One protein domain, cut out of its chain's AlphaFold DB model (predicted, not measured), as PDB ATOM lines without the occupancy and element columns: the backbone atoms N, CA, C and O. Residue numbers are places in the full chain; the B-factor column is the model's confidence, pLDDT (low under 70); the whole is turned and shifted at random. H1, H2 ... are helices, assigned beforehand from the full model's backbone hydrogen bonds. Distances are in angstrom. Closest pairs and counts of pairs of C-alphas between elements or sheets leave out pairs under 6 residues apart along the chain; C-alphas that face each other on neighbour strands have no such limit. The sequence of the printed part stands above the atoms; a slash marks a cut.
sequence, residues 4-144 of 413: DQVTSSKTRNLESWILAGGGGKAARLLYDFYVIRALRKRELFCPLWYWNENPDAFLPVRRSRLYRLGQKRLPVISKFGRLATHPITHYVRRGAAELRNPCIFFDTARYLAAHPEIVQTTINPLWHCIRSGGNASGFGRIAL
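Overview. This is residues 4 to 144 of the 413 residues of an uncharacterized protein of Victivallales bacterium CCUG 44730 (UniProt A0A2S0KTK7). Two helices, H2 and H7, cross near the middle of the domain; from there H3 and H4 lead out to H5 and H6 at one end, and H8, H9 and H10 form a small group at the other. H1 folds back on H2 as a helical hairpin at the side of the body. The printed part has 141 residues with ten named helices, H1 to H10 in order, and no named strand; the class is all helix. It is compact, with a radius of gyration of the C-alphas of 15.6 A, and spans 43 by 34 by 26 A.

Arrangement. Start with H1, residues 4 to 19, and H2, residues 25 to 40: this hairpin runs opposite ways at a steep tilt of 39 degrees. They touch through residues 11 to 14 of H1 and 27 to 34 of H2 alone, the closest C-alphas, Leu 14 and Tyr 31, being 7.3 A apart. H3, residues 47 to 53, touches H7, residues 87 to 95, at Pro 47 and Pro 87, their closest C-alphas, 5.3 A apart. H4, residues 55 to 63, touches no helix but is near H7. Look next at H5, residues 65 to 70, and H6, residues 75 to 84: they touch, with the closest C-alphas, Gly 70 and Gly 81, 3.8 A apart. H7 touches H2 at a steep tilt of 43 degrees, opposite ways; their closest C-alphas, Asp 32 and Val 92, are 6.3 A apart. H8, residues 108 to 114, touches H10, residues 125 to 132, at Thr 108 and Pro 125, their closest C-alphas, 6.6 A apart. H8 and H9, residues 116 to 119, only just touch, with 3 pairs of C-alphas within 8 A, and only at the corner; the closest are Leu 112 and Val 119, 5.9 A apart. H1 and H10 are apart. Helix packing is mostly crossed: of 5 touching pairs with a tilt, 0 are shallow. Every O i to N i+4 pair is within hydrogen-bond range in H1, H2, H3, H5, H6, H7, H8 and H10; in H4 it is 3 of 5, and H9 is too short for such a pair.

Along the chain. Find C-alpha 4 at (181.943, 160.220, 133.887); H1 runs 22.2 A from there. H2 begins at C-alpha 25, (190.998, 158.166, 109.681), and runs 22.5 A. H6 measures 14.3 A and H4 12.3 A. H10 ends at C-alpha 132, (194.588, 151.886, 134.288).

Size, cuts and confidence. The C-alphas farthest apart, Arg 73 and Pro 116, are 45.4 A apart. The printed part has no cut; its one long link is H7 to H8, residues 96 to 107. Mean pLDDT of the printed part is 72.2, with 49 residues under 70, among them 4 to 23 and 132 to 144.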
ATOM      1  N   ASP A   4     180.617 160.814 134.080       37.28
ATOM      2  CA  ASP A   4     181.943 160.220 133.887       37.28
ATOM      3  C   ASP A   4     181.938 158.687 133.707       37.28
ATOM      4  O   ASP A   4     182.823 158.141 133.050       37.28
ATOM      5  N   GLN A   5     180.918 157.975 134.205       31.58
ATOM      6  CA  GLN A   5     180.772 156.531 133.949       31.58
ATOM      7  C   GLN A   5     180.324 156.259 132.504       31.58
ATOM      8  O   GLN A   5     180.820 155.340 131.853       31.58
ATOM      9  N   VAL A   6     179.448 157.112 131.965       33.91
ATOM     10  CA  VAL A   6     178.940 157.001 130.586       33.91
ATOM     11  C   VAL A   6     180.027 157.344 129.558       33.91
ATOM     12  O   VAL A   6     180.120 156.708 128.508       33.91
ATOM     13  N   THR A   7     180.895 158.320 129.848       45.38
ATOM     14  CA  THR A   7     182.018 158.687 128.965       45.38
ATOM     15  C   THR A   7     183.159 157.672 128.987       45.38
ATOM     16  O   THR A   7     183.831 157.540 127.965       45.38
ATOM     17  N   SER A   8     183.374 156.964 130.101       50.00
ATOM     18  CA  SER A   8     184.346 155.864 130.229       50.00
ATOM     19  C   SER A   8     183.923 154.616 129.439       50.00
ATOM     20  O   SER A   8     184.750 153.977 128.788       50.00
ATOM     21  N   SER A   9     182.620 154.311 129.424       53.41
ATOM     22  CA  SER A   9     182.037 153.205 128.648       53.41
ATOM     23  C   SER A   9     182.184 153.410 127.131       53.41
ATOM     24  O   SER A   9     182.654 152.516 126.432       53.41
ATOM     25  N   LYS A  10     181.880 154.609 126.610       56.06
ATOM     26  CA  LYS A  10     182.009 154.895 125.167       56.06
ATOM     27  C   LYS A  10     183.453 154.856 124.657       56.06
ATOM     28  O   LYS A  10     183.671 154.490 123.508       56.06
ATOM     29  N   THR A  11     184.433 155.220 125.487       58.41
ATOM     30  CA  THR A  11     185.850 155.107 125.100       58.41
ATOM     31  C   THR A  11     186.368 153.694 125.150       58.41
ATOM     32  O   THR A  11     187.127 153.336 124.264       58.41
ATOM     33  N   ARG A  12     185.939 152.889 126.133       59.84
ATOM     34  CA  ARG A  12     186.262 151.455 126.181       59.84
ATOM     35  C   ARG A  12     185.904 150.766 124.874       59.84
ATOM     36  O   ARG A  12     186.744 150.070 124.328       59.84
ATOM     37  N   ASN A  13     184.713 151.052 124.350       64.56
ATOM     38  CA  ASN A  13     184.248 150.478 123.089       64.56
ATOM     39  C   ASN A  13     185.044 150.985 121.873       64.56
ATOM     40  O   ASN A  13     185.257 150.238 120.924       64.56
ATOM     41  N   LEU A  14     185.494 152.246 121.887       63.47
ATOM     42  CA  LEU A  14     186.329 152.799 120.813       63.47
ATOM     43  C   LEU A  14     187.757 152.233 120.855       63.47
ATOM     44  O   LEU A  14     188.330 151.940 119.815       63.47
ATOM     45  N   GLU A  15     188.324 152.072 122.051       66.25
ATOM     46  CA  GLU A  15     189.649 151.487 122.281       66.25
ATOM     47  C   GLU A  15     189.669 150.008 121.923       66.25
ATOM     48  O   GLU A  15     190.564 149.594 121.202       66.25
ATOM     49  N   SER A  16     188.673 149.227 122.349       64.56
ATOM     50  CA  SER A  16     188.556 147.818 121.963       64.56
ATOM     51  C   SER A  16     188.424 147.657 120.450       64.56
ATOM     52  O   SER A  16     188.987 146.734 119.876       64.56
ATOM     53  N   TRP A  17     187.722 148.584 119.791       64.19
ATOM     54  CA  TRP A  17     187.581 148.593 118.338       64.19
ATOM     55  C   TRP A  17     188.890 148.965 117.622       64.19
ATOM     56  O   TRP A  17     189.253 148.308 116.651       64.19
ATOM     57  N   ILE A  18     189.644 149.939 118.148       64.69
ATOM     58  CA  ILE A  18     190.985 150.315 117.663       64.69
ATOM     59  C   ILE A  18     192.007 149.189 117.892       64.69
ATOM     60  O   ILE A  18     192.813 148.909 117.008       64.69
ATOM     61  N   LEU A  19     191.980 148.538 119.060       61.19
ATOM     62  CA  LEU A  19     192.850 147.410 119.418       61.19
ATOM     63  C   LEU A  19     192.591 146.180 118.544       61.19
ATOM     64  O   LEU A  19     193.521 145.447 118.233       61.19
ATOM     65  N   ALA A  20     191.350 145.990 118.093       60.47
ATOM     66  CA  ALA A  20     190.975 144.954 117.134       60.47
ATOM     67  C   ALA A  20     191.355 145.292 115.673       60.47
ATOM     68  O   ALA A  20     190.912 144.608 114.753       60.47
ATOM     69  N   GLY A  21     192.128 146.361 115.431       56.59
ATOM     70  CA  GLY A  21     192.530 146.799 114.088       56.59
ATOM     71  C   GLY A  21     191.428 147.516 113.295       56.59
ATOM     72  O   GLY A  21     191.585 147.767 112.101       56.59
ATOM     73  N   GLY A  22     190.306 147.857 113.937       59.19
ATOM     74  CA  GLY A  22     189.170 148.531 113.317       59.19
ATOM     75  C   GLY A  22     189.264 150.058 113.381       59.19
ATOM     76  O   GLY A  22     189.501 150.645 114.435       59.19
ATOM     77  N   GLY A  23     188.987 150.716 112.249       61.16
ATOM     78  CA  GLY A  23     188.702 152.153 112.188       61.16
ATOM     79  C   GLY A  23     189.691 152.963 111.348       61.16
ATOM     80  O   GLY A  23     190.846 153.158 111.711       61.16
ATOM     81  N   GLY A  24     189.213 153.506 110.225       71.88
ATOM     82  CA  GLY A  24     189.980 154.433 109.387       71.88
ATOM     83  C   GLY A  24     190.199 155.816 110.031       71.88
ATOM     84  O   GLY A  24     189.915 156.050 111.206       71.88
ATOM     85  N   LYS A  25     190.643 156.797 109.231       74.44
ATOM     86  CA  LYS A  25     190.998 158.166 109.681       74.44
ATOM     87  C   LYS A  25     189.935 158.860 110.558       74.44
ATOM     88  O   LYS A  25     190.289 159.627 111.452       74.44
ATOM     89  N   ALA A  26     188.647 158.597 110.328       73.94
ATOM     90  CA  ALA A  26     187.549 159.183 111.104       73.94
ATOM     91  C   ALA A  26     187.505 158.681 112.561       73.94
ATOM     92  O   ALA A  26     187.313 159.478 113.480       73.94
ATOM     93  N   ALA A  27     187.753 157.386 112.782       74.31
ATOM     94  CA  ALA A  27     187.818 156.793 114.117       74.31
ATOM     95  C   ALA A  27     188.973 157.393 114.928       74.31
ATOM     96  O   ALA A  27     188.806 157.760 116.092       74.31
ATOM     97  N   ARG A  28     190.123 157.598 114.268       80.62
ATOM     98  CA  ARG A  28     191.298 158.225 114.879       80.62
ATOM     99  C   ARG A  28     191.034 159.658 115.333       80.62
ATOM    100  O   ARG A  28     191.395 160.024 116.446       80.62
ATOM    101  N   LEU A  29     190.376 160.467 114.503       81.69
ATOM    102  CA  LEU A  29     190.044 161.849 114.861       81.69
ATOM    103  C   LEU A  29     189.098 161.927 116.066       81.69
ATOM    104  O   LEU A  29     189.265 162.805 116.916       81.69
ATOM    105  N   LEU A  30     188.129 161.011 116.152       79.25
ATOM    106  CA  LEU A  30     187.222 160.908 117.298       79.25
ATOM    107  C   LEU A  30     187.963 160.486 118.573       79.25
ATOM    108  O   LEU A  30     187.729 161.075 119.631       79.25
ATOM    109  N   TYR A  31     188.886 159.526 118.464       85.50
ATOM    110  CA  TYR A  31     189.757 159.114 119.563       85.50
ATOM    111  C   TYR A  31     190.623 160.275 120.068       85.50
ATOM    112  O   TYR A  31     190.552 160.619 121.247       85.50
ATOM    113  N   ASP A  32     191.362 160.946 119.179       87.44
ATOM    114  CA  ASP A  32     192.217 162.083 119.538       87.44
ATOM    115  C   ASP A  32     191.409 163.191 120.222       87.44
ATOM    116  O   ASP A  32     191.830 163.743 121.238       87.44
ATOM    117  N   PHE A  33     190.224 163.515 119.690       84.94
ATOM    118  CA  PHE A  33     189.337 164.513 120.285       84.94
ATOM    119  C   PHE A  33     188.928 164.132 121.710       84.94
ATOM    120  O   PHE A  33     188.938 164.982 122.609       84.94
ATOM    121  N   TYR A  34     188.588 162.862 121.926       83.44
ATOM    122  CA  TYR A  34     188.247 162.368 123.250       83.44
ATOM    123  C   TYR A  34     189.445 162.469 124.200       83.44
ATOM    124  O   TYR A  34     189.307 163.041 125.283       83.44
ATOM    125  N   VAL A  35     190.612 161.959 123.796       84.50
ATOM    126  CA  VAL A  35     191.821 161.953 124.629       84.50
ATOM    127  C   VAL A  35     192.225 163.378 124.986       84.50
ATOM    128  O   VAL A  35     192.408 163.682 126.161       84.50
ATOM    129  N   ILE A  36     192.253 164.295 124.016       85.81
ATOM    130  CA  ILE A  36     192.524 165.719 124.256       85.81
ATOM    131  C   ILE A  36     191.543 166.287 125.284       85.81
ATOM    132  O   ILE A  36     191.950 166.969 126.223       85.81
ATOM    133  N   ARG A  37     190.242 166.014 125.139       79.75
ATOM    134  CA  ARG A  37     189.229 166.494 126.087       79.75
ATOM    135  C   ARG A  37     189.435 165.914 127.487       79.75
ATOM    136  O   ARG A  37     189.202 166.625 128.459       79.75
ATOM    137  N   ALA A  38     189.831 164.650 127.591       72.31
ATOM    138  CA  ALA A  38     190.045 163.980 128.864       72.31
ATOM    139  C   ALA A  38     191.319 164.467 129.568       72.31
ATOM    140  O   ALA A  38     191.263 164.801 130.749       72.31
ATOM    141  N   LEU A  39     192.429 164.595 128.838       74.31
ATOM    142  CA  LEU A  39     193.692 165.106 129.370       74.31
ATOM    143  C   LEU A  39     193.570 166.577 129.795       74.31
ATOM    144  O   LEU A  39     194.009 166.935 130.883       74.31
ATOM    145  N   ARG A  40     192.869 167.418 129.017       70.12
ATOM    146  CA  ARG A  40     192.603 168.822 129.395       70.12
ATOM    147  C   ARG A  40     191.801 168.977 130.685       70.12
ATOM    148  O   ARG A  40     191.871 170.033 131.296       70.12
ATOM    149  N   LYS A  41     191.003 167.978 131.068       61.59
ATOM    150  CA  LYS A  41     190.223 168.008 132.313       61.59
ATOM    151  C   LYS A  41     191.034 167.623 133.548       61.59
ATOM    152  O   LYS A  41     190.547 167.852 134.646       61.59
ATOM    153  N   ARG A  42     192.177 166.959 133.366       57.59
ATOM    154  CA  ARG A  42     192.927 166.307 134.446       57.59
ATOM    155  C   ARG A  42     194.244 167.005 134.780       57.59
ATOM    156  O   ARG A  42     194.933 166.514 135.649       57.59
ATOM    157  N   GLU A  43     194.602 168.076 134.068       54.97
ATOM    158  CA  GLU A  43     195.810 168.903 134.292       54.97
ATOM    159  C   GLU A  43     197.163 168.155 134.291       54.97
ATOM    160  O   GLU A  43     198.214 168.760 134.440       54.97
ATOM    161  N   LEU A  44     197.170 166.865 133.949       57.28
ATOM    162  CA  LEU A  44     198.363 166.015 133.819       57.28
ATOM    163  C   LEU A  44     199.230 166.318 132.582       57.28
ATOM    164  O   LEU A  44     200.243 165.664 132.354       57.28
ATOM    165  N   PHE A  45     198.816 167.274 131.753       65.88
ATOM    166  CA  PHE A  45     199.560 167.733 130.588       65.88
ATOM    167  C   PHE A  45     199.927 169.196 130.808       65.88
ATOM    168  O   PHE A  45     199.017 170.018 130.906       65.88
ATOM    169  N   CYS A  46     201.222 169.526 130.833       63.34
ATOM    170  CA  CYS A  46     201.688 170.900 131.015       63.34
ATOM    171  C   CYS A  46     202.014 171.535 129.650       63.34
ATOM    172  O   CYS A  46     203.036 171.204 129.046       63.34
ATOM    173  N   PRO A  47     201.175 172.457 129.129       67.62
ATOM    174  CA  PRO A  47     201.351 173.051 127.803       67.62
ATOM    175  C   PRO A  47     202.698 173.732 127.576       67.62
ATOM    176  O   PRO A  47     203.255 173.643 126.486       67.62
ATOM    177  N   LEU A  48     203.178 174.446 128.589       60.44
ATOM    178  CA  LEU A  48     204.357 175.293 128.472       60.44
ATOM    179  C   LEU A  48     205.632 174.485 128.602       60.44
ATOM    180  O   LEU A  48     206.481 174.588 127.726       60.44
ATOM    181  N   TRP A  49     205.703 173.619 129.614       65.50
ATOM    182  CA  TRP A  49     206.787 172.654 129.753       65.50
ATOM    183  C   TRP A  49     206.940 171.828 128.474       65.50
ATOM    184  O   TRP A  49     208.025 171.747 127.911       65.50
ATOM    185  N   TYR A  50     205.828 171.330 127.921       72.75
ATOM    186  CA  TYR A  50     205.866 170.544 126.692       72.75
ATOM    187  C   TYR A  50     206.474 171.309 125.508       72.75
ATOM    188  O   TYR A  50     207.197 170.721 124.716       72.75
ATOM    189  N   TRP A  51     206.206 172.607 125.354       77.75
ATOM    190  CA  TRP A  51     206.847 173.406 124.304       77.75
ATOM    191  C   TRP A  51     208.275 173.829 124.618       77.75
ATOM    192  O   TRP A  51     209.057 173.961 123.678       77.75
ATOM    193  N   ASN A  52     208.621 173.992 125.892       66.56
ATOM    194  CA  ASN A  52     209.985 174.277 126.316       66.56
ATOM    195  C   ASN A  52     210.923 173.097 126.041       66.56
ATOM    196  O   ASN A  52     211.976 173.285 125.447       66.56
ATOM    197  N   GLU A  53     210.490 171.882 126.383       73.94
ATOM    198  CA  GLU A  53     211.274 170.656 126.181       73.94
ATOM    199  C   GLU A  53     211.297 170.180 124.726       73.94
ATOM    200  O   GLU A  53     212.104 169.337 124.348       73.94
ATOM    201  N   ASN A  54     210.402 170.706 123.886       79.38
ATOM    202  CA  ASN A  54     210.260 170.288 122.492       79.38
ATOM    203  C   ASN A  54     210.301 171.501 121.542       79.38
ATOM    204  O   ASN A  54     209.341 171.738 120.790       79.38
ATOM    205  N   PRO A  55     211.385 172.307 121.572       74.62
ATOM    206  CA  PRO A  55     211.481 173.531 120.781       74.62
ATOM    207  C   PRO A  55     211.494 173.229 119.277       74.62
ATOM    208  O   PRO A  55     210.941 173.986 118.477       74.62
ATOM    209  N   ASP A  56     212.051 172.082 118.896       88.38
ATOM    210  CA  ASP A  56     212.065 171.542 117.539       88.38
ATOM    211  C   ASP A  56     210.648 171.274 116.998       88.38
ATOM    212  O   ASP A  56     210.372 171.554 115.832       88.38
ATOM    213  N   ALA A  57     209.718 170.829 117.850       85.75
ATOM    214  CA  ALA A  57     208.309 170.659 117.496       85.75
ATOM    215  C   ALA A  57     207.522 171.980 117.543       85.75
ATOM    216  O   ALA A  57     206.605 172.200 116.741       85.75
ATOM    217  N   PHE A  58     207.869 172.885 118.461       84.69
ATOM    218  CA  PHE A  58     207.176 174.162 118.617       84.69
ATOM    219  C   PHE A  58     207.478 175.149 117.478       84.69
ATOM    220  O   PHE A  58     206.568 175.828 116.989       84.69
ATOM    221  N   LEU A  59     208.728 175.227 117.010       77.44
ATOM    222  CA  LEU A  59     209.151 176.185 115.981       77.44
ATOM    223  C   LEU A  59     208.357 176.060 114.658       77.44
ATOM    224  O   LEU A  59     207.865 177.084 114.164       77.44
ATOM    225  N   PRO A  60     208.134 174.856 114.090       85.56
ATOM    226  CA  PRO A  60     207.263 174.670 112.930       85.56
ATOM    227  C   PRO A  60     205.805 175.057 113.204       85.56
ATOM    228  O   PRO A  60     205.165 175.702 112.366       85.56
ATOM    229  N   VAL A  61     205.276 174.718 114.387       81.50
ATOM    230  CA  VAL A  61     203.907 175.082 114.789       81.50
ATOM    231  C   VAL A  61     203.757 176.599 114.819       81.50
ATOM    232  O   VAL A  61     202.825 177.122 114.205       81.50
ATOM    233  N   ARG A  62     204.700 177.318 115.435       77.31
ATOM    234  CA  ARG A  62     204.718 178.786 115.522       77.31
ATOM    235  C   ARG A  62     204.751 179.460 114.146       77.31
ATOM    236  O   ARG A  62     204.112 180.492 113.952       77.31
ATOM    237  N   ARG A  63     205.446 178.863 113.171       85.44
ATOM    238  CA  ARG A  63     205.515 179.355 111.778       85.44
ATOM    239  C   ARG A  63     204.258 179.032 110.950       85.44
ATOM    240  O   ARG A  63     204.058 179.602 109.874       85.44
ATOM    241  N   SER A  64     203.383 178.152 111.435       86.50
ATOM    242  CA  SER A  64     202.208 177.692 110.689       86.50
ATOM    243  C   SER A  64     201.131 178.774 110.498       86.50
ATOM    244  O   SER A  64     200.953 179.698 111.300       86.50
ATOM    245  N   ARG A  65     200.332 178.636 109.428       87.31
ATOM    246  CA  ARG A  65     199.136 179.475 109.211       87.31
ATOM    247  C   ARG A  65     198.109 179.302 110.338       87.31
ATOM    248  O   ARG A  65     197.471 180.276 110.722       87.31
ATOM    249  N   LEU A  66     197.985 178.097 110.896       81.69
ATOM    250  CA  LEU A  66     197.056 177.787 111.990       81.69
ATOM    251  C   LEU A  66     197.406 178.536 113.280       81.69
ATOM    252  O   LEU A  66     196.506 179.038 113.952       81.69
ATOM    253  N   TYR A  67     198.697 178.682 113.587       79.44
ATOM    254  CA  TYR A  67     199.145 179.450 114.748       79.44
ATOM    255  C   TYR A  67     198.811 180.933 114.583       79.44
ATOM    256  O   TYR A  67     198.201 181.529 115.468       79.44
ATOM    257  N   ARG A  68     199.078 181.507 113.399       81.94
ATOM    258  CA  ARG A  68     198.665 182.884 113.060       81.94
ATOM    259  C   ARG A  68     197.151 183.091 113.160       81.94
ATOM    260  O   ARG A  68     196.714 184.131 113.639       81.94
ATOM    261  N   LEU A  69     196.343 182.110 112.749       80.00
ATOM    262  CA  LEU A  69     194.885 182.158 112.925       80.00
ATOM    263  C   LEU A  69     194.484 182.176 114.407       80.00
ATOM    264  O   LEU A  69     193.560 182.902 114.764       80.00
ATOM    265  N   GLY A  70     195.203 181.447 115.267       72.31
ATOM    266  CA  GLY A  70     194.987 181.415 116.718       72.31
ATOM    267  C   GLY A  70     195.212 182.754 117.432       72.31
ATOM    268  O   GLY A  70     194.608 182.985 118.482       72.31
ATOM    269  N   GLN A  71     196.016 183.640 116.835       75.06
ATOM    270  CA  GLN A  71     196.332 184.979 117.351       75.06
ATOM    271  C   GLN A  71     195.366 186.076 116.866       75.06
ATOM    272  O   GLN A  71     195.459 187.223 117.293       75.06
ATOM    273  N   LYS A  72     194.424 185.760 115.963       76.31
ATOM    274  CA  LYS A  72     193.453 186.748 115.459       76.31
ATOM    275  C   LYS A  72     192.422 187.128 116.530       76.31
ATOM    276  O   LYS A  72     192.041 186.306 117.357       76.31
ATOM    277  N   ARG A  73     191.879 188.350 116.450       67.00
ATOM    278  CA  ARG A  73     190.818 188.843 117.357       67.00
ATOM    279  C   ARG A  73     189.438 188.190 117.142       67.00
ATOM    280  O   ARG A  73     188.581 188.291 118.009       67.00
ATOM    281  N   LEU A  74     189.219 187.484 116.027       76.19
ATOM    282  CA  LEU A  74     187.936 186.834 115.714       76.19
ATOM    283  C   LEU A  74     187.719 185.563 116.568       76.19
ATOM    284  O   LEU A  74     188.500 184.614 116.434       76.19
ATOM    285  N   PRO A  75     186.668 185.476 117.413       72.50
ATOM    286  CA  PRO A  75     186.543 184.425 118.432       72.50
ATOM    287  C   PRO A  75     186.517 182.990 117.889       72.50
ATOM    288  O   PRO A  75     187.210 182.120 118.417       72.50
ATOM    289  N   VAL A  76     185.762 182.729 116.818       73.06
ATOM    290  CA  VAL A  76     185.593 181.372 116.259       73.06
ATOM    291  C   VAL A  76     186.878 180.886 115.583       73.06
ATOM    292  O   VAL A  76     187.377 179.800 115.883       73.06
ATOM    293  N   ILE A  77     187.457 181.726 114.724       69.56
ATOM    294  CA  ILE A  77     188.678 181.422 113.963       69.56
ATOM    295  C   ILE A  77     189.873 181.263 114.908       69.56
ATOM    296  O   ILE A  77     190.664 180.326 114.776       69.56
ATOM    297  N   SER A  78     189.973 182.143 115.902       70.31
ATOM    298  CA  SER A  78     191.058 182.107 116.878       70.31
ATOM    299  C   SER A  78     190.958 180.906 117.815       70.31
ATOM    300  O   SER A  78     191.967 180.277 118.121       70.31
ATOM    301  N   LYS A  79     189.742 180.496 118.201       72.25
ATOM    302  CA  LYS A  79     189.519 179.271 118.977       72.25
ATOM    303  C   LYS A  79     189.949 178.023 118.206       72.25
ATOM    304  O   LYS A  79     190.599 177.158 118.794       72.25
ATOM    305  N   PHE A  80     189.629 177.939 116.914       77.50
ATOM    306  CA  PHE A  80     190.068 176.831 116.064       77.50
ATOM    307  C   PHE A  80     191.596 176.788 115.940       77.50
ATOM    308  O   PHE A  80     192.201 175.749 116.205       77.50
ATOM    309  N   GLY A  81     192.228 177.925 115.627       74.75
ATOM    310  CA  GLY A  81     193.686 178.016 115.516       74.75
ATOM    311  C   GLY A  81     194.406 177.646 116.816       74.75
ATOM    312  O   GLY A  81     195.346 176.850 116.792       74.75
ATOM    313  N   ARG A  82     193.916 178.131 117.967       73.75
ATOM    314  CA  ARG A  82     194.461 177.783 119.293       73.75
ATOM    315  C   ARG A  82     194.303 176.306 119.624       73.75
ATOM    316  O   ARG A  82     195.218 175.718 120.180       73.75
ATOM    317  N   LEU A  83     193.168 175.689 119.288       76.62
ATOM    318  CA  LEU A  83     192.955 174.263 119.545       76.62
ATOM    319  C   LEU A  83     193.868 173.397 118.669       76.62
ATOM    320  O   LEU A  83     194.477 172.452 119.164       76.62
ATOM    321  N   ALA A  84     193.983 173.729 117.382       78.56
ATOM    322  CA  ALA A  84     194.788 172.975 116.427       78.56
ATOM    323  C   ALA A  84     196.296 173.053 116.720       78.56
ATOM    324  O   ALA A  84     197.019 172.103 116.435       78.56
ATOM    325  N   THR A  85     196.754 174.164 117.300       82.38
ATOM    326  CA  THR A  85     198.168 174.403 117.651       82.38
ATOM    327  C   THR A  85     198.474 174.227 119.134       82.38
ATOM    328  O   THR A  85     199.591 174.490 119.572       82.38
ATOM    329  N   HIS A  86     197.497 173.761 119.916       85.00
ATOM    330  CA  HIS A  86     197.703 173.505 121.331       85.00
ATOM    331  C   HIS A  86     198.745 172.384 121.514       85.00
ATOM    332  O   HIS A  86     198.641 171.359 120.835       85.00
ATOM    333  N   PRO A  87     199.687 172.507 122.461       84.00
ATOM    334  CA  PRO A  87     200.691 171.473 122.746       84.00
ATOM    335  C   PRO A  87     200.074 170.099 123.016       84.00
ATOM    336  O   PRO A  87     200.541 169.101 122.484       84.00
ATOM    337  N   ILE A  88     198.939 170.045 123.721       85.06
ATOM    338  CA  ILE A  88     198.215 168.779 123.945       85.06
ATOM    339  C   ILE A  88     197.755 168.110 122.646       85.06
ATOM    340  O   ILE A  88     197.748 166.889 122.539       85.06
ATOM    341  N   THR A  89     197.377 168.907 121.643       89.44
ATOM    342  CA  THR A  89     196.956 168.405 120.335       89.44
ATOM    343  C   THR A  89     198.151 167.817 119.600       89.44
ATOM    344  O   THR A  89     198.013 166.787 118.947       89.44
ATOM    345  N   HIS A  90     199.326 168.439 119.733       91.69
ATOM    346  CA  HIS A  90     200.564 167.892 119.196       91.69
ATOM    347  C   HIS A  90     200.966 166.595 119.901       91.69
ATOM    348  O   HIS A  90     201.202 165.596 119.228       91.69
ATOM    349  N   TYR A  91     200.972 166.579 121.233       91.38
ATOM    350  CA  TYR A  91     201.319 165.392 122.008       91.38
ATOM    351  C   TYR A  91     200.446 164.184 121.655       91.38
ATOM    352  O   TYR A  91     200.965 163.122 121.322       91.38
ATOM    353  N   VAL A  92     199.120 164.359 121.646       91.81
ATOM    354  CA  VAL A  92     198.176 163.266 121.358       91.81
ATOM    355  C   VAL A  92     198.315 162.743 119.926       91.81
ATOM    356  O   VAL A  92     198.173 161.543 119.695       91.81
ATOM    357  N   ARG A  93     198.599 163.624 118.960       89.38
ATOM    358  CA  ARG A  93     198.666 163.254 117.538       89.38
ATOM    359  C   ARG A  93     200.028 162.757 117.075       89.38
ATOM    360  O   ARG A  93     200.078 162.045 116.078       89.38
ATOM    361  N   ARG A  94     201.107 163.209 117.714       89.56
ATOM    362  CA  ARG A  94     202.488 163.003 117.254       89.56
ATOM    363  C   ARG A  94     203.445 162.754 118.405       89.56
ATOM    364  O   ARG A  94     204.131 161.744 118.407       89.56
ATOM    365  N   GLY A  95     203.431 163.630 119.406       90.69
ATOM    366  CA  GLY A  95     204.438 163.623 120.465       90.69
ATOM    367  C   GLY A  95     204.591 162.302 121.202       90.69
ATOM    368  O   GLY A  95     205.711 161.878 121.438       90.69
ATOM    369  N   ALA A  96     203.487 161.621 121.507       90.88
ATOM    370  CA  ALA A  96     203.545 160.311 122.146       90.88
ATOM    371  C   ALA A  96     204.251 159.245 121.285       90.88
ATOM    372  O   ALA A  96     205.000 158.436 121.816       90.88
ATOM    373  N   ALA A  97     204.031 159.254 119.964       88.81
ATOM    374  CA  ALA A  97     204.701 158.340 119.034       88.81
ATOM    375  C   ALA A  97     206.179 158.710 118.828       88.81
ATOM    376  O   ALA A  97     207.005 157.847 118.565       88.81
ATOM    377  N   GLU A  98     206.514 159.989 118.998       92.25
ATOM    378  CA  GLU A  98     207.886 160.511 119.021       92.25
ATOM    379  C   GLU A  98     208.573 160.306 120.387       92.25
ATOM    380  O   GLU A  98     209.632 160.876 120.627       92.25
ATOM    381  N   LEU A  99     207.967 159.529 121.297       89.50
ATOM    382  CA  LEU A  99     208.448 159.274 122.662       89.50
ATOM    383  C   LEU A  99     208.639 160.536 123.519       89.50
ATOM    384  O   LEU A  99     209.324 160.501 124.537       89.50
ATOM    385  N   ARG A 100     208.004 161.651 123.149       89.19
ATOM    386  CA  ARG A 100     208.067 162.886 123.931       89.19
ATOM    387  C   ARG A 100     207.271 162.724 125.210       89.19
ATOM    388  O   ARG A 100     206.171 162.170 125.211       89.19
ATOM    389  N   ASN A 101     207.789 163.287 126.282       83.56
ATOM    390  CA  ASN A 101     207.100 163.329 127.560       83.56
ATOM    391  C   ASN A 101     206.017 164.428 127.510       83.56
ATOM    392  O   ASN A 101     206.275 165.498 126.964       83.56
ATOM    393  N   PRO A 102     204.786 164.198 128.002       75.62
ATOM    394  CA  PRO A 102     203.723 165.208 128.080       75.62
ATOM    395  C   PRO A 102     203.873 166.177 129.258       75.62
ATOM    396  O   PRO A 102     203.256 167.246 129.271       75.62
ATOM    397  N   CYS A 103     204.624 165.764 130.272       65.69
ATOM    398  CA  CYS A 103     204.949 166.511 131.474       65.69
ATOM    399  C   CYS A 103     206.207 165.903 132.104       65.69
ATOM    400  O   CYS A 103     206.583 164.775 131.777       65.69
ATOM    401  N   ILE A 104     206.836 166.636 133.022       55.16
ATOM    402  CA  ILE A 104     208.062 166.195 133.700       55.16
ATOM    403  C   ILE A 104     207.892 164.878 134.460       55.16
ATOM    404  O   ILE A 104     208.809 164.064 134.529       55.16
ATOM    405  N   PHE A 105     206.687 164.629 134.961       58.56
ATOM    406  CA  PHE A 105     206.367 163.404 135.668       58.56
ATOM    407  C   PHE A 105     205.812 162.341 134.741       58.56
ATOM    408  O   PHE A 105     205.154 161.475 135.257       58.56
ATOM    409  N   PHE A 106     205.964 162.355 133.420       68.31
ATOM    410  CA  PHE A 106     205.557 161.200 132.613       68.31
ATOM    411  C   PHE A 106     206.605 160.906 131.552       68.31
ATOM    412  O   PHE A 106     206.691 161.592 130.541       68.31
ATOM    413  N   ASP A 107     207.387 159.870 131.802       76.31
ATOM    414  CA  ASP A 107     208.296 159.245 130.868       76.31
ATOM    415  C   ASP A 107     207.521 158.310 129.931       76.31
ATOM    416  O   ASP A 107     207.126 157.191 130.281       76.31
ATOM    417  N   THR A 108     207.287 158.804 128.718       85.25
ATOM    418  CA  THR A 108     206.584 158.076 127.664       85.25
ATOM    419  C   THR A 108     207.333 156.808 127.267       85.25
ATOM    420  O   THR A 108     206.702 155.768 127.075       85.25
ATOM    421  N   ALA A 109     208.663 156.867 127.167       84.12
ATOM    422  CA  ALA A 109     209.478 155.731 126.757       84.12
ATOM    423  C   ALA A 109     209.458 154.627 127.822       84.12
ATOM    424  O   ALA A 109     209.205 153.463 127.508       84.12
ATOM    425  N   ARG A 110     209.634 154.998 129.094       74.19
ATOM    426  CA  ARG A 110     209.583 154.071 130.230       74.19
ATOM    427  C   ARG A 110     208.201 153.450 130.391       74.19
ATOM    428  O   ARG A 110     208.101 152.249 130.637       74.19
ATOM    429  N   TYR A 111     207.137 154.237 130.205       79.25
ATOM    430  CA  TYR A 111     205.777 153.709 130.239       79.25
ATOM    431  C   TYR A 111     205.552 152.668 129.142       79.25
ATOM    432  O   TYR A 111     205.047 151.587 129.421       79.25
ATOM    433  N   LEU A 112     205.956 152.964 127.905       84.56
ATOM    434  CA  LEU A 112     205.804 152.040 126.780       84.56
ATOM    435  C   LEU A 112     206.646 150.768 126.951       84.56
ATOM    436  O   LEU A 112     206.168 149.686 126.624       84.56
ATOM    437  N   ALA A 113     207.847 150.868 127.525       80.69
ATOM    438  CA  ALA A 113     208.677 149.703 127.835       80.69
ATOM    439  C   ALA A 113     208.022 148.768 128.870       80.69
ATOM    440  O   ALA A 113     208.113 147.549 128.748       80.69
ATOM    441  N   ALA A 114     207.341 149.330 129.872       75.19
ATOM    442  CA  ALA A 114     206.623 148.561 130.889       75.19
ATOM    443  C   ALA A 114     205.240 148.061 130.436       75.19
ATOM    444  O   ALA A 114     204.655 147.212 131.105       75.19
ATOM    445  N   HIS A 115     204.720 148.603 129.332       77.94
ATOM    446  CA  HIS A 115     203.405 148.291 128.777       77.94
ATOM    447  C   HIS A 115     203.510 147.874 127.299       77.94
ATOM    448  O   HIS A 115     202.978 148.567 126.417       77.94
ATOM    449  N   PRO A 116     204.201 146.753 126.996       83.56
ATOM    450  CA  PRO A 116     204.405 146.290 125.625       83.56
ATOM    451  C   PRO A 116     203.086 146.036 124.879       83.56
ATOM    452  O   PRO A 116     203.039 146.165 123.656       83.56
ATOM    453  N   GLU A 117     201.992 145.758 125.597       81.50
ATOM    454  CA  GLU A 117     200.657 145.527 125.044       81.50
ATOM    455  C   GLU A 117     200.074 146.735 124.299       81.50
ATOM    456  O   GLU A 117     199.213 146.555 123.438       81.50
ATOM    457  N   ILE A 118     200.542 147.957 124.588       84.06
ATOM    458  CA  ILE A 118     200.091 149.165 123.883       84.06
ATOM    459  C   ILE A 118     201.088 149.695 122.846       84.06
ATOM    460  O   ILE A 118     200.717 150.584 122.079       84.06
ATOM    461  N   VAL A 119     202.312 149.158 122.772       83.00
ATOM    462  CA  VAL A 119     203.390 149.673 121.899       83.00
ATOM    463  C   VAL A 119     203.014 149.616 120.420       83.00
ATOM    464  O   VAL A 119     203.263 150.561 119.680       83.00
ATOM    465  N   GLN A 120     202.372 148.529 119.988       79.38
ATOM    466  CA  GLN A 120     201.924 148.349 118.600       79.38
ATOM    467  C   GLN A 120     200.516 148.906 118.345       79.38
ATOM    468  O   GLN A 120     199.933 148.703 117.280       79.38
ATOM    469  N   THR A 121     199.946 149.601 119.325       80.94
ATOM    470  CA  THR A 121     198.591 150.139 119.249       80.94
ATOM    471  C   THR A 121     198.632 151.627 118.944       80.94
ATOM    472  O   THR A 121     199.679 152.268 118.932       80.94
ATOM    473  N   THR A 122     197.459 152.219 118.732       76.50
ATOM    474  CA  THR A 122     197.351 153.674 118.581       76.50
ATOM    475  C   THR A 122     196.916 154.369 119.883       76.50
ATOM    476  O   THR A 122     196.612 155.566 119.887       76.50
ATOM    477  N   ILE A 123     196.888 153.644 121.006       85.69
ATOM    478  CA  ILE A 123     196.474 154.183 122.300       85.69
ATOM    479  C   ILE A 123     197.524 155.176 122.816       85.69
ATOM    480  O   ILE A 123     198.717 154.894 122.842       85.69
ATOM    481  N   ASN A 124     197.081 156.356 123.256       90.12
ATOM    482  CA  ASN A 124     197.969 157.340 123.865       90.12
ATOM    483  C   ASN A 124     198.450 156.848 125.254       90.12
ATOM    484  O   ASN A 124     197.608 156.525 126.095       90.12
ATOM    485  N   PRO A 125     199.766 156.834 125.533       87.62
ATOM    486  CA  PRO A 125     200.335 156.219 126.734       87.62
ATOM    487  C   PRO A 125     199.918 156.933 128.024       87.62
ATOM    488  O   PRO A 125     199.525 156.275 128.984       87.62
ATOM    489  N   LEU A 126     199.889 158.272 128.036       82.94
ATOM    490  CA  LEU A 126     199.405 159.030 129.199       82.94
ATOM    491  C   LEU A 126     197.925 158.732 129.475       82.94
ATOM    492  O   LEU A 126     197.510 158.570 130.620       82.94
ATOM    493  N   TRP A 127     197.117 158.624 128.422       84.50
ATOM    494  CA  TRP A 127     195.710 158.263 128.555       84.50
ATOM    495  C   TRP A 127     195.502 156.824 129.046       84.50
ATOM    496  O   TRP A 127     194.655 156.601 129.914       84.50
ATOM    497  N   HIS A 128     196.294 155.872 128.543       82.00
ATOM    498  CA  HIS A 128     196.308 154.496 129.034       82.00
ATOM    499  C   HIS A 128     196.630 154.461 130.531       82.00
ATOM    500  O   HIS A 128     195.864 153.900 131.309       82.00
ATOM    501  N   CYS A 129     197.688 155.163 130.941       74.50
ATOM    502  CA  CYS A 129     198.111 155.259 132.334       74.50
ATOM    503  C   CYS A 129     196.997 155.772 133.247       74.50
ATOM    504  O   CYS A 129     196.668 155.156 134.259       74.50
ATOM    505  N   ILE A 130     196.332 156.857 132.844       71.00
ATOM    506  CA  ILE A 130     195.215 157.440 133.593       71.00
ATOM    507  C   ILE A 130     194.051 156.455 133.749       71.00
ATOM    508  O   ILE A 130     193.416 156.409 134.805       71.00
ATOM    509  N   ARG A 131     193.726 155.697 132.699       71.25
ATOM    510  CA  ARG A 131     192.608 154.741 132.710       71.25
ATOM    511  C   ARG A 131     192.890 153.498 133.536       71.25
ATOM    512  O   ARG A 131     191.959 152.970 134.139       71.25
ATOM    513  N   SER A 132     194.141 153.064 133.550       62.31
ATOM    514  CA  SER A 132     194.588 151.886 134.288       62.31
ATOM    515  C   SER A 132     194.803 152.170 135.782       62.31
ATOM    516  O   SER A 132     195.055 151.249 136.550       62.31
ATOM    517  N   GLY A 133     194.595 153.422 136.216       54.66
ATOM    518  CA  GLY A 133     194.664 153.823 137.622       54.66
ATOM    519  C   GLY A 133     196.004 154.429 138.037       54.66
ATOM    520  O   GLY A 133     196.274 154.508 139.230       54.66
ATOM    521  N   GLY A 134     196.825 154.885 137.083       53.09
ATOM    522  CA  GLY A 134     198.096 155.558 137.362       53.09
ATOM    523  C   GLY A 134     199.247 154.593 137.642       53.09
ATOM    524  O   GLY A 134     200.010 154.793 138.581       53.09
ATOM    525  N   ASN A 135     199.361 153.522 136.857       40.91
ATOM    526  CA  ASN A 135     200.393 152.496 136.993       40.91
ATOM    527  C   ASN A 135     201.780 153.166 136.923       40.91
ATOM    528  O   ASN A 135     202.104 153.855 135.955       40.91
ATOM    529  N   ALA A 136     202.577 152.972 137.975       46.56
ATOM    530  CA  ALA A 136     203.780 153.733 138.328       46.56
ATOM    531  C   ALA A 136     204.967 153.642 137.348       46.56
ATOM    532  O   ALA A 136     206.018 154.227 137.589       46.56
ATOM    533  N   SER A 137     204.833 152.940 136.231       44.38
ATOM    534  CA  SER A 137     205.874 152.783 135.212       44.38
ATOM    535  C   SER A 137     206.131 154.058 134.408       44.38
ATOM    536  O   SER A 137     207.231 154.248 133.901       44.38
ATOM    537  N   GLY A 138     205.156 154.963 134.327       39.25
ATOM    538  CA  GLY A 138     205.261 156.161 133.499       39.25
ATOM    539  C   GLY A 138     205.750 157.380 134.248       39.25
ATOM    540  O   GLY A 138     206.367 158.220 133.623       39.25
ATOM    541  N   PHE A 139     205.532 157.505 135.561       52.31
ATOM    542  CA  PHE A 139     205.798 158.783 136.213       52.31
ATOM    543  C   PHE A 139     207.269 158.983 136.617       52.31
ATOM    544  O   PHE A 139     207.785 158.253 137.458       52.31
ATOM    545  N   GLY A 140     207.977 159.926 135.986       41.34
ATOM    546  CA  GLY A 140     209.389 160.231 136.258       41.34
ATOM    547  C   GLY A 140     209.606 161.081 137.522       41.34
ATOM    548  O   GLY A 140     208.840 161.999 137.790       41.34
ATOM    549  N   ARG A 141     210.677 160.755 138.268       43.19
ATOM    550  CA  ARG A 141     211.207 161.272 139.560       43.19
ATOM    551  C   ARG A 141     210.474 160.949 140.874       43.19
ATOM    552  O   ARG A 141     211.173 160.708 141.851       43.19
ATOM    553  N   ILE A 142     209.148 160.802 140.921       45.19
ATOM    554  CA  ILE A 142     208.451 160.209 142.088       45.19
ATOM    555  C   ILE A 142     207.465 159.153 141.576       45.19
ATOM    556  O   ILE A 142     206.268 159.383 141.429       45.19
ATOM    557  N   ALA A 143     207.996 157.976 141.244       42.88
ATOM    558  CA  ALA A 143     207.200 156.812 140.872       42.88
ATOM    559  C   ALA A 143     206.757 156.074 142.140       42.88
ATOM    560  O   ALA A 143     207.383 155.095 142.534       42.88
ATOM    561  N   LEU A 144     205.697 156.543 142.799       43.31
ATOM    562  CA  LEU A 144     205.086 155.791 143.894       43.31
ATOM    563  C   LEU A 144     203.916 154.958 143.348       43.31
ATOM    564  O   LEU A 144     202.988 155.525 142.765       43.31
TER     565      LEU A 144